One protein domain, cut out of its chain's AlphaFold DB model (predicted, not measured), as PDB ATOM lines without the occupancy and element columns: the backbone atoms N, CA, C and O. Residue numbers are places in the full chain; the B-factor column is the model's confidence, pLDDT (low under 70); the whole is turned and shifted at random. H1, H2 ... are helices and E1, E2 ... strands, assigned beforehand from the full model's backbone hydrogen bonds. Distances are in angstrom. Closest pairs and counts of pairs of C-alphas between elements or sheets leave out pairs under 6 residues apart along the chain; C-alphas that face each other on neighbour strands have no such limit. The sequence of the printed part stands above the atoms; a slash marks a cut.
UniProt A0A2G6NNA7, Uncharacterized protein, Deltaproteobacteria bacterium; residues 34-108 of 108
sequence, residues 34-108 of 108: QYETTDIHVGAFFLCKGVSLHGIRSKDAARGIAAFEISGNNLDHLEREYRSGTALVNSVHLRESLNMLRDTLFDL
ATOM      1  N   GLN A  34     -45.515 -34.940 -23.515       94.75
ATOM      2  CA  GLN A  34     -45.172 -35.497 -22.208       94.75
ATOM      3  C   GLN A  34     -45.725 -36.914 -22.099       94.75
ATOM      4  O   GLN A  34     -46.831 -37.189 -22.563       94.75
ATOM      5  N   TYR A  35     -44.960 -37.797 -21.473       95.75
ATOM      6  CA  TYR A  35     -45.332 -39.182 -21.242       95.75
ATOM      7  C   TYR A  35     -44.886 -39.615 -19.847       95.75
ATOM      8  O   TYR A  35     -43.806 -39.250 -19.387       95.75
ATOM      9  N   GLU A  36     -45.711 -40.409 -19.175       96.25
ATOM     10  CA  GLU A  36     -45.407 -40.948 -17.853       96.25
ATOM     11  C   GLU A  36     -45.496 -42.467 -17.871       96.25
ATOM     12  O   GLU A  36     -46.462 -43.042 -18.375       96.25
ATOM     13  N   THR A  37     -44.521 -43.124 -17.247       96.62
ATOM     14  CA  THR A  37     -44.549 -44.576 -17.071       96.62
ATOM     15  C   THR A  37     -43.949 -45.012 -15.747       96.62
ATOM     16  O   THR A  37     -43.027 -44.391 -15.230       96.62
ATOM     17  N   THR A  38     -44.460 -46.112 -15.203       96.81
ATOM     18  CA  THR A  38     -43.834 -46.850 -14.093       96.81
ATOM     19  C   THR A  38     -42.999 -48.035 -14.596       96.81
ATOM     20  O   THR A  38     -42.360 -48.719 -13.805       96.81
ATOM     21  N   ASP A  39     -43.025 -48.315 -15.903       96.38
ATOM     22  CA  ASP A  39     -42.217 -49.354 -16.541       96.38
ATOM     23  C   ASP A  39     -40.853 -48.785 -16.952       96.38
ATOM     24  O   ASP A  39     -40.747 -47.946 -17.853       96.38
ATOM     25  N   ILE A  40     -39.804 -49.275 -16.290       96.69
ATOM     26  CA  ILE A  40     -38.416 -48.872 -16.524       96.69
ATOM     27  C   ILE A  40     -37.923 -49.213 -17.938       96.69
ATOM     28  O   ILE A  40     -37.098 -48.483 -18.484       96.69
ATOM     29  N   HIS A  41     -38.439 -50.273 -18.570       96.69
ATOM     30  CA  HIS A  41     -38.027 -50.654 -19.925       96.69
ATOM     31  C   HIS A  41     -38.602 -49.698 -20.964       96.69
ATOM     32  O   HIS A  41     -37.892 -49.305 -21.889       96.69
ATOM     33  N   VAL A  42     -39.852 -49.266 -20.774       96.88
ATOM     34  CA  VAL A  42     -40.471 -48.221 -21.600       96.88
ATOM     35  C   VAL A  42     -39.690 -46.917 -21.458       96.88
ATOM     36  O   VAL A  42     -39.352 -46.290 -22.461       96.88
ATOM     37  N   GLY A  43     -39.338 -46.532 -20.227       97.06
ATOM     38  CA  GLY A  43     -38.515 -45.346 -19.995       97.06
ATOM     39  C   GLY A  43     -37.151 -45.432 -20.683       97.06
ATOM     40  O   GLY A  43     -36.751 -44.508 -21.392       97.06
ATOM     41  N   ALA A  44     -36.461 -46.565 -20.540       97.69
ATOM     42  CA  ALA A  44     -35.160 -46.780 -21.164       97.69
ATOM     43  C   ALA A  44     -35.247 -46.801 -22.693       97.69
ATOM     44  O   ALA A  44     -34.341 -46.312 -23.365       97.69
ATOM     45  N   PHE A  45     -36.334 -47.334 -23.252       97.81
ATOM     46  CA  PHE A  45     -36.591 -47.304 -24.685       97.81
ATOM     47  C   PHE A  45     -36.707 -45.866 -25.208       97.81
ATOM     48  O   PHE A  45     -36.039 -45.524 -26.185       97.81
ATOM     49  N   PHE A  46     -37.493 -45.012 -24.545       97.06
ATOM     50  CA  PHE A  46     -37.616 -43.605 -24.933       97.06
ATOM     51  C   PHE A  46     -36.270 -42.879 -24.872       97.06
ATOM     52  O   PHE A  46     -35.886 -42.208 -25.832       97.06
ATOM     53  N   LEU A  47     -35.513 -43.075 -23.793       96.12
ATOM     54  CA  LEU A  47     -34.171 -42.506 -23.644       96.12
ATOM     55  C   LEU A  47     -33.210 -42.991 -24.735       96.12
ATOM     56  O   LEU A  47     -32.517 -42.188 -25.358       96.12
ATOM     57  N   CYS A  48     -33.243 -44.286 -25.057       95.69
ATOM     58  CA  CYS A  48     -32.468 -44.867 -26.151       95.69
ATOM     59  C   CYS A  48     -32.826 -44.256 -27.521       95.69
ATOM     60  O   CYS A  48     -31.997 -44.260 -28.434       95.69
ATOM     61  N   LYS A  49     -34.048 -43.733 -27.685       95.19
ATOM     62  CA  LYS A  49     -34.519 -43.032 -28.892       95.19
ATOM     63  C   LYS A  49     -34.207 -41.530 -28.885       95.19
ATOM     64  O   LYS A  49     -34.600 -40.830 -29.816       95.19
ATOM     65  N   GLY A  50     -33.476 -41.042 -27.880       93.06
ATOM     66  CA  GLY A  50     -33.070 -39.642 -27.758       93.06
ATOM     67  C   GLY A  50     -34.124 -38.741 -27.112       93.06
ATOM     68  O   GLY A  50     -33.997 -37.519 -27.167       93.06
ATOM     69  N   VAL A  51     -35.161 -39.322 -26.508       95.38
ATOM     70  CA  VAL A  51     -36.135 -38.579 -25.705       95.38
ATOM     71  C   VAL A  51     -35.528 -38.255 -24.339       95.38
ATOM     72  O   VAL A  51     -34.718 -39.020 -23.821       95.38
ATOM     73  N   SER A  52     -35.898 -37.123 -23.743       95.19
ATOM     74  CA  SER A  52     -35.339 -36.676 -22.466       95.19
ATOM     75  C   SER A  52     -36.179 -37.134 -21.273       95.19
ATOM     76  O   SER A  52     -37.408 -37.054 -21.296       95.19
ATOM     77  N   LEU A  53     -35.502 -37.557 -20.204       96.19
ATOM     78  CA  LEU A  53     -36.102 -37.700 -18.881       96.19
ATOM     79  C   LEU A  53     -36.244 -36.303 -18.266       96.19
ATOM     80  O   LEU A  53     -35.254 -35.594 -18.104       96.19
ATOM     81  N   HIS A  54     -37.472 -35.911 -17.952       94.00
ATOM     82  CA  HIS A  54     -37.780 -34.659 -17.270       94.00
ATOM     83  C   HIS A  54     -37.602 -34.784 -15.754       94.00
ATOM     84  O   HIS A  54     -37.111 -33.862 -15.106       94.00
ATOM     85  N   GLY A  55     -37.956 -35.941 -15.197       93.12
ATOM     86  CA  GLY A  55     -37.842 -36.199 -13.771       93.12
ATOM     87  C   GLY A  55     -38.304 -37.598 -13.389       93.12
ATOM     88  O   GLY A  55     -38.799 -38.373 -14.210       93.12
ATOM     89  N   ILE A  56     -38.133 -37.914 -12.111       94.50
ATOM     90  CA  ILE A  56     -38.702 -39.099 -11.479       94.50
ATOM     91  C   ILE A  56     -39.474 -38.615 -10.261       94.50
ATOM     92  O   ILE A  56     -38.941 -37.851  -9.455       94.50
ATOM     93  N   ARG A  57     -40.720 -39.063 -10.109       92.50
ATOM     94  CA  ARG A  57     -41.518 -38.752  -8.921       92.50
ATOM     95  C   ARG A  57     -42.036 -40.006  -8.240       92.50
ATOM     96  O   ARG A  57     -42.358 -40.997  -8.896       92.50
ATOM     97  N   SER A  58     -42.171 -39.949  -6.918       92.19
ATOM     98  CA  SER A  58     -42.865 -40.996  -6.172       92.19
ATOM     99  C   SER A  58     -44.359 -40.937  -6.493       92.19
ATOM    100  O   SER A  58     -45.025 -39.935  -6.235       92.19
ATOM    101  N   LYS A  59     -44.883 -42.008  -7.093       91.38
ATOM    102  CA  LYS A  59     -46.319 -42.180  -7.352       91.38
ATOM    103  C   LYS A  59     -47.020 -42.791  -6.145       91.38
ATOM    104  O   LYS A  59     -48.176 -42.474  -5.878       91.38
ATOM    105  N   ASP A  60     -46.307 -43.653  -5.423       91.81
ATOM    106  CA  ASP A  60     -46.723 -44.202  -4.141       91.81
ATOM    107  C   ASP A  60     -45.494 -44.501  -3.278       91.81
ATOM    108  O   ASP A  60     -44.800 -45.499  -3.482       91.81
ATOM    109  N   ALA A  61     -45.232 -43.631  -2.304       85.25
ATOM    110  CA  ALA A  61     -44.079 -43.763  -1.422       85.25
ATOM    111  C   ALA A  61     -44.186 -44.979  -0.491       85.25
ATOM    112  O   ALA A  61     -43.182 -45.629  -0.218       85.25
ATOM    113  N   ALA A  62     -45.396 -45.330  -0.042       91.81
ATOM    114  CA  ALA A  62     -45.603 -46.456   0.870       91.81
ATOM    115  C   ALA A  62     -45.321 -47.803   0.190       91.81
ATOM    116  O   ALA A  62     -44.877 -48.747   0.842       91.81
ATOM    117  N   ARG A  63     -45.569 -47.888  -1.122       92.06
ATOM    118  CA  ARG A  63     -45.310 -49.087  -1.935       92.06
ATOM    119  C   ARG A  63     -44.013 -49.024  -2.745       92.06
ATOM    120  O   ARG A  63     -43.735 -49.966  -3.481       92.06
ATOM    121  N   GLY A  64     -43.237 -47.942  -2.639       89.88
ATOM    122  CA  GLY A  64     -41.988 -47.770  -3.387       89.88
ATOM    123  C   GLY A  64     -42.181 -47.667  -4.904       89.88
ATOM    124  O   GLY A  64     -41.337 -48.134  -5.665       89.88
ATOM    125  N   ILE A  65     -43.300 -47.098  -5.363       93.12
ATOM    126  CA  ILE A  65     -43.594 -46.943  -6.794       93.12
ATOM    127  C   ILE A  65     -43.138 -45.559  -7.251       93.12
ATOM    128  O   ILE A  65     -43.670 -44.540  -6.801       93.12
ATOM    129  N   ALA A  66     -42.213 -45.529  -8.204       94.50
ATOM    130  CA  ALA A  66     -41.800 -44.324  -8.908       94.50
ATOM    131  C   ALA A  66     -42.418 -44.257 -10.311       94.50
ATOM    132  O   ALA A  66     -42.733 -45.282 -10.921       94.50
ATOM    133  N   ALA A  67     -42.581 -43.041 -10.820       96.75
ATOM    134  CA  ALA A  67     -42.966 -42.763 -12.193       96.75
ATOM    135  C   ALA A  67     -41.885 -41.917 -12.869       96.75
ATOM    136  O   ALA A  67     -41.429 -40.921 -12.308       96.75
ATOM    137  N   PHE A  68     -41.501 -42.328 -14.074       96.94
ATOM    138  CA  PHE A  68     -40.582 -41.614 -14.949       96.94
ATOM    139  C   PHE A  68     -41.378 -40.632 -15.805       96.94
ATOM    140  O   PHE A  68     -42.309 -41.036 -16.508       96.94
ATOM    141  N   GLU A  69     -41.007 -39.358 -15.748       97.12
ATOM    142  CA  GLU A  69     -41.600 -38.284 -16.540       97.12
ATOM    143  C   GLU A  69     -40.706 -38.007 -17.739       97.12
ATOM    144  O   GLU A  69     -39.530 -37.678 -17.596       97.12
ATOM    145  N   ILE A  70     -41.251 -38.169 -18.935       96.62
ATOM    146  CA  ILE A  70     -40.504 -38.183 -20.186       96.62
ATOM    147  C   ILE A  70     -41.067 -37.090 -21.087       96.62
ATOM    148  O   ILE A  70     -42.283 -36.933 -21.198       96.62
ATOM    149  N   SER A  71     -40.188 -36.338 -21.743       95.31
ATOM    150  CA  SER A  71     -40.582 -35.271 -22.658       95.31
ATOM    151  C   SER A  71     -39.780 -35.308 -23.947       95.31
ATOM    152  O   SER A  71     -38.553 -35.441 -23.929       95.31
ATOM    153  N   GLY A  72     -40.465 -35.138 -25.073       93.12
ATOM    154  CA  GLY A  72     -39.825 -35.052 -26.378       93.12
ATOM    155  C   GLY A  72     -40.828 -35.061 -27.517       93.12
ATOM    156  O   GLY A  72     -42.032 -34.928 -27.316       93.12
ATOM    157  N   ASN A  73     -40.315 -35.206 -28.730       91.94
ATOM    158  CA  ASN A  73     -41.134 -35.238 -29.935       91.94
ATOM    159  C   ASN A  73     -41.463 -36.689 -30.307       91.94
ATOM    160  O   ASN A  73     -40.677 -37.594 -30.029       91.94
ATOM    161  N   ASN A  74     -42.589 -36.897 -30.993       92.06
ATOM    162  CA  ASN A  74     -43.003 -38.199 -31.535       92.06
ATOM    163  C   ASN A  74     -43.180 -39.316 -30.482       92.06
ATOM    164  O   ASN A  74     -43.005 -40.491 -30.811       92.06
ATOM    165  N   LEU A  75     -43.540 -38.985 -29.234       94.44
ATOM    166  CA  LEU A  75     -43.720 -39.983 -28.172       94.44
ATOM    167  C   LEU A  75     -44.837 -40.968 -28.508       94.44
ATOM    168  O   LEU A  75     -44.630 -42.168 -28.364       94.44
ATOM    169  N   ASP A  76     -45.958 -40.490 -29.053       93.94
ATOM    170  CA  ASP A  76     -47.086 -41.354 -29.439       93.94
ATOM    171  C   ASP A  76     -46.695 -42.394 -30.501       93.94
ATOM    172  O   ASP A  76     -47.192 -43.524 -30.524       93.94
ATOM    173  N   HIS A  77     -45.808 -42.008 -31.422       94.69
ATOM    174  CA  HIS A  77     -45.311 -42.905 -32.459       94.69
ATOM    175  C   HIS A  77     -44.382 -43.962 -31.861       94.69
ATOM    176  O   HIS A  77     -44.571 -45.153 -32.105       94.69
ATOM    177  N   LEU A  78     -43.429 -43.532 -31.032       95.69
ATOM    178  CA  LEU A  78     -42.489 -44.417 -30.350       95.69
ATOM    179  C   LEU A  78     -43.204 -45.393 -29.398       95.69
ATOM    180  O   LEU A  78     -42.887 -46.582 -29.395       95.69
ATOM    181  N   GLU A  79     -44.200 -44.927 -28.635       95.19
ATOM    182  CA  GLU A  79     -45.019 -45.786 -27.769       95.19
ATOM    183  C   GLU A  79     -45.709 -46.876 -28.595       95.19
ATOM    184  O   GLU A  79     -45.700 -48.055 -28.228       95.19
ATOM    185  N   ARG A  80     -46.271 -46.494 -29.747       95.81
ATOM    186  CA  ARG A  80     -46.922 -47.438 -30.652       95.81
ATOM    187  C   ARG A  80     -45.944 -48.492 -31.154       95.81
ATOM    188  O   ARG A  80     -46.282 -49.665 -31.054       95.81
ATOM    189  N   GLU A  81     -44.763 -48.097 -31.638       96.44
ATOM    190  CA  GLU A  81     -43.733 -49.041 -32.103       96.44
ATOM    191  C   GLU A  81     -43.311 -50.029 -31.007       96.44
ATOM    192  O   GLU A  81     -43.144 -51.225 -31.268       96.44
ATOM    193  N   TYR A  82     -43.147 -49.535 -29.774       95.38
ATOM    194  CA  TYR A  82     -42.810 -50.367 -28.622       95.38
ATOM    195  C   TYR A  82     -43.915 -51.390 -28.345       95.38
ATOM    196  O   TYR A  82     -43.650 -52.589 -28.249       95.38
ATOM    197  N   ARG A  83     -45.175 -50.939 -28.285       95.00
ATOM    198  CA  ARG A  83     -46.331 -51.798 -27.977       95.00
ATOM    199  C   ARG A  83     -46.673 -52.780 -29.092       95.00
ATOM    200  O   ARG A  83     -47.185 -53.856 -28.796       95.00
ATOM    201  N   SER A  84     -46.389 -52.442 -30.350       97.06
ATOM    202  CA  SER A  84     -46.534 -53.368 -31.479       97.06
ATOM    203  C   SER A  84     -45.374 -54.356 -31.610       97.06
ATOM    204  O   SER A  84     -45.434 -55.227 -32.476       97.06
ATOM    205  N   GLY A  85     -44.323 -54.241 -30.787       94.75
ATOM    206  CA  GLY A  85     -43.144 -55.107 -30.858       94.75
ATOM    207  C   GLY A  85     -42.292 -54.884 -32.111       94.75
ATOM    208  O   GLY A  85     -41.493 -55.742 -32.474       94.75
ATOM    209  N   THR A  86     -42.468 -53.747 -32.789       95.69
ATOM    210  CA  THR A  86     -41.729 -53.392 -34.013       95.69
ATOM    211  C   THR A  86     -40.549 -52.466 -33.732       95.69
ATOM    212  O   THR A  86     -39.751 -52.190 -34.626       95.69
ATOM    213  N   ALA A  87     -40.428 -51.981 -32.495       94.19
ATOM    214  CA  ALA A  87     -39.324 -51.153 -32.050       94.19
ATOM    215  C   ALA A  87     -37.972 -51.875 -32.181       94.19
ATOM    216  O   ALA A  87     -37.730 -52.911 -31.564       94.19
ATOM    217  N   LEU A  88     -37.052 -51.264 -32.927       94.50
ATOM    218  CA  LEU A  88     -35.647 -51.661 -32.975       94.50
ATOM    219  C   LEU A  88     -34.790 -50.669 -32.190       94.50
ATOM    220  O   LEU A  88     -34.962 -49.450 -32.309       94.50
ATOM    221  N   VAL A  89     -33.848 -51.194 -31.411       93.50
ATOM    222  CA  VAL A  89     -32.908 -50.415 -30.600       93.50
ATOM    223  C   VAL A  89     -31.513 -51.017 -30.661       93.50
ATOM    224  O   VAL A  89     -31.346 -52.221 -30.845       93.50
ATOM    225  N   ASN A  90     -30.503 -50.173 -30.461       94.69
ATOM    226  CA  ASN A  90     -29.170 -50.656 -30.138       94.69
ATOM    227  C   ASN A  90     -29.189 -51.190 -28.697       94.69
ATOM    228  O   ASN A  90     -29.472 -50.446 -27.757       94.69
ATOM    229  N   SER A  91     -28.879 -52.474 -28.518       94.25
ATOM    230  CA  SER A  91     -28.899 -53.136 -27.210       94.25
ATOM    231  C   SER A  91     -27.909 -52.531 -26.206       94.25
ATOM    232  O   SER A  91     -28.180 -52.539 -25.005       94.25
ATOM    233  N   VAL A  92     -26.796 -51.960 -26.679       97.19
ATOM    234  CA  VAL A  92     -25.820 -51.267 -25.826       97.19
ATOM    235  C   VAL A  92     -26.429 -49.986 -25.257       97.19
ATOM    236  O   VAL A  92     -26.419 -49.804 -24.043       97.19
ATOM    237  N   HIS A  93     -27.042 -49.160 -26.109       96.25
ATOM    238  CA  HIS A  93     -27.666 -47.901 -25.688       96.25
ATOM    239  C   HIS A  93     -28.887 -48.137 -24.793       96.25
ATOM    240  O   HIS A  93     -29.118 -47.389 -23.841       96.25
ATOM    241  N   LEU A  94     -29.661 -49.195 -25.058       97.50
ATOM    242  CA  LEU A  94     -30.774 -49.573 -24.189       97.50
ATOM    243  C   LEU A  94     -30.272 -49.921 -22.782       97.50
ATOM    244  O   LEU A  94     -30.839 -49.462 -21.793       97.50
ATOM    245  N   ARG A  95     -29.189 -50.704 -22.684       97.94
ATOM    246  CA  ARG A  95     -28.577 -51.060 -21.398       97.94
ATOM    247  C   ARG A  95     -28.049 -49.831 -20.658       97.94
ATOM    248  O   ARG A  95     -28.237 -49.731 -19.451       97.94
ATOM    249  N   GLU A  96     -27.400 -48.907 -21.360       98.06
ATOM    250  CA  GLU A  96     -26.936 -47.641 -20.776       98.06
ATOM    251  C   GLU A  96     -28.106 -46.807 -20.248       98.06
ATOM    252  O   GLU A  96     -28.060 -46.332 -19.116       98.06
ATOM    253  N   SER A  97     -29.193 -46.723 -21.018       97.88
ATOM    254  CA  SER A  97     -30.415 -46.015 -20.619       97.88
ATOM    255  C   SER A  97     -31.078 -46.649 -19.390       97.88
ATOM    256  O   SER A  97     -31.524 -45.937 -18.493       97.88
ATOM    257  N   LEU A  98     -31.106 -47.986 -19.309       97.94
ATOM    258  CA  LEU A  98     -31.588 -48.718 -18.131       97.94
ATOM    259  C   LEU A  98     -30.739 -48.424 -16.892       97.94
ATOM    260  O   LEU A  98     -31.292 -48.174 -15.823       97.94
ATOM    261  N   ASN A  99     -29.412 -48.449 -17.032       97.31
ATOM    262  CA  ASN A  99     -28.510 -48.139 -15.925       97.31
ATOM    263  C   ASN A  99     -28.708 -46.700 -15.449       97.31
ATOM    264  O   ASN A  99     -28.872 -46.491 -14.256       97.31
ATOM    265  N   MET A 100     -28.802 -45.737 -16.369       95.50
ATOM    266  CA  MET A 100     -29.057 -44.338 -16.021       95.50
ATOM    267  C   MET A 100     -30.370 -44.172 -15.244       95.50
ATOM    268  O   MET A 100     -30.391 -43.487 -14.224       95.50
ATOM    269  N   LEU A 101     -31.458 -44.812 -15.688       96.62
ATOM    270  CA  LEU A 101     -32.739 -44.760 -14.973       96.62
ATOM    271  C   LEU A 101     -32.666 -45.396 -13.591       96.62
ATOM    272  O   LEU A 101     -33.209 -44.843 -12.640       96.62
ATOM    273  N   ARG A 102     -32.006 -46.551 -13.484       95.69
ATOM    274  CA  ARG A 102     -31.795 -47.239 -12.211       95.69
ATOM    275  C   ARG A 102     -31.004 -46.359 -11.247       95.69
ATOM    276  O   ARG A 102     -31.416 -46.217 -10.104       95.69
ATOM    277  N   ASP A 103     -29.896 -45.791 -11.707       94.94
ATOM    278  CA  ASP A 103     -29.013 -44.976 -10.874       94.94
ATOM    279  C   ASP A 103     -29.764 -43.718 -10.408       94.94
ATOM    280  O   ASP A 103     -29.874 -43.480  -9.211       94.94
ATOM    281  N   THR A 104     -30.455 -43.027 -11.324       92.75
ATOM    282  CA  THR A 104     -31.295 -41.862 -10.982       92.75
ATOM    283  C   THR A 104     -32.409 -42.214  -9.988       92.75
ATOM    284  O   THR A 104     -32.753 -41.401  -9.143       92.75
ATOM    285  N   LEU A 105     -32.997 -43.413 -10.080       92.50
ATOM    286  CA  LEU A 105     -34.055 -43.863  -9.173       92.50
ATOM    287  C   LEU A 105     -33.540 -44.118  -7.746       92.50
ATOM    288  O   LEU A 105     -34.271 -43.857  -6.797       92.50
ATOM    289  N   PHE A 106     -32.325 -44.651  -7.593       88.25
ATOM    290  CA  PHE A 106     -31.736 -44.944  -6.279       88.25
ATOM    291  C   PHE A 106     -30.957 -43.773  -5.670       88.25
ATOM    292  O   PHE A 106     -30.627 -43.834  -4.487       88.25
ATOM    293  N   ASP A 107     -30.702 -42.720  -6.447       86.38
ATOM    294  CA  ASP A 107     -30.156 -41.448  -5.962       86.38
ATOM    295  C   ASP A 107     -31.238 -40.507  -5.375       86.38
ATOM    296  O   ASP A 107     -30.898 -39.431  -4.876       86.38
ATOM    297  N   LEU A 108     -32.526 -40.888  -5.437       65.81
ATOM    298  CA  LEU A 108     -33.665 -40.182  -4.816       65.81
ATOM    299  C   LEU A 108     -33.746 -40.408  -3.301       65.81
ATOM    300  O   LEU A 108     -34.039 -39.418  -2.590       65.81
TER     301      LEU A 108
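Overview. This is residues 34 to 108 of the 108 residues of an uncharacterized protein of Deltaproteobacteria bacterium (UniProt A0A2G6NNA7). A three-stranded antiparallel sheet, E1 E3 E2, has H1 over it; the long H3 packs across H1, and H2 sits at one end. The 75 printed residues run E1 H1 E2 E3 H2 H3, class mixed. The whole is compact, with radius of gyration of the C-alphas 12.1 A and spans 36 by 24 by 19 A.

Along the chain. E1, residues 34 to 37, begins at C-alpha 34 (-45.172, -35.497, -22.208). H1 is 40 to 48, E2 52 to 60 (22.8 A), E3 65 to 72 (23.2 A), H2 75 to 83. H3, 91 to 106 (22.7 A), ends at C-alpha 106 (-31.736, -44.944, -6.279).

Arrangement. E1 and E3 are antiparallel (N 35 to O 70, 2.8 A), as is the hairpin E2 and E3 (N 54 to O 69, 2.7 A). E1, H1, E2 form a split strand-helix-strand unit, E3 between its strands, its crossover right-handed. H1 is on the sheet, height 8.9 A. H3 touches H1, C-alphas of Ala 44 and Ser 97 closest at 4.8 A, a steep tilt of 58 degrees. H2 touches H1, C-alphas of Phe 46 and Leu 78 closest at 7.3 A. In H1, H2 and H3 every O i to N i+4 pair is within hydrogen-bond range.

Size, cuts and confidence. The farthest C-alphas, Ala 62 and Thr 86, are 35.8 A apart. The printed part has no cut and no long link. Only residue 108 has pLDDT under 70.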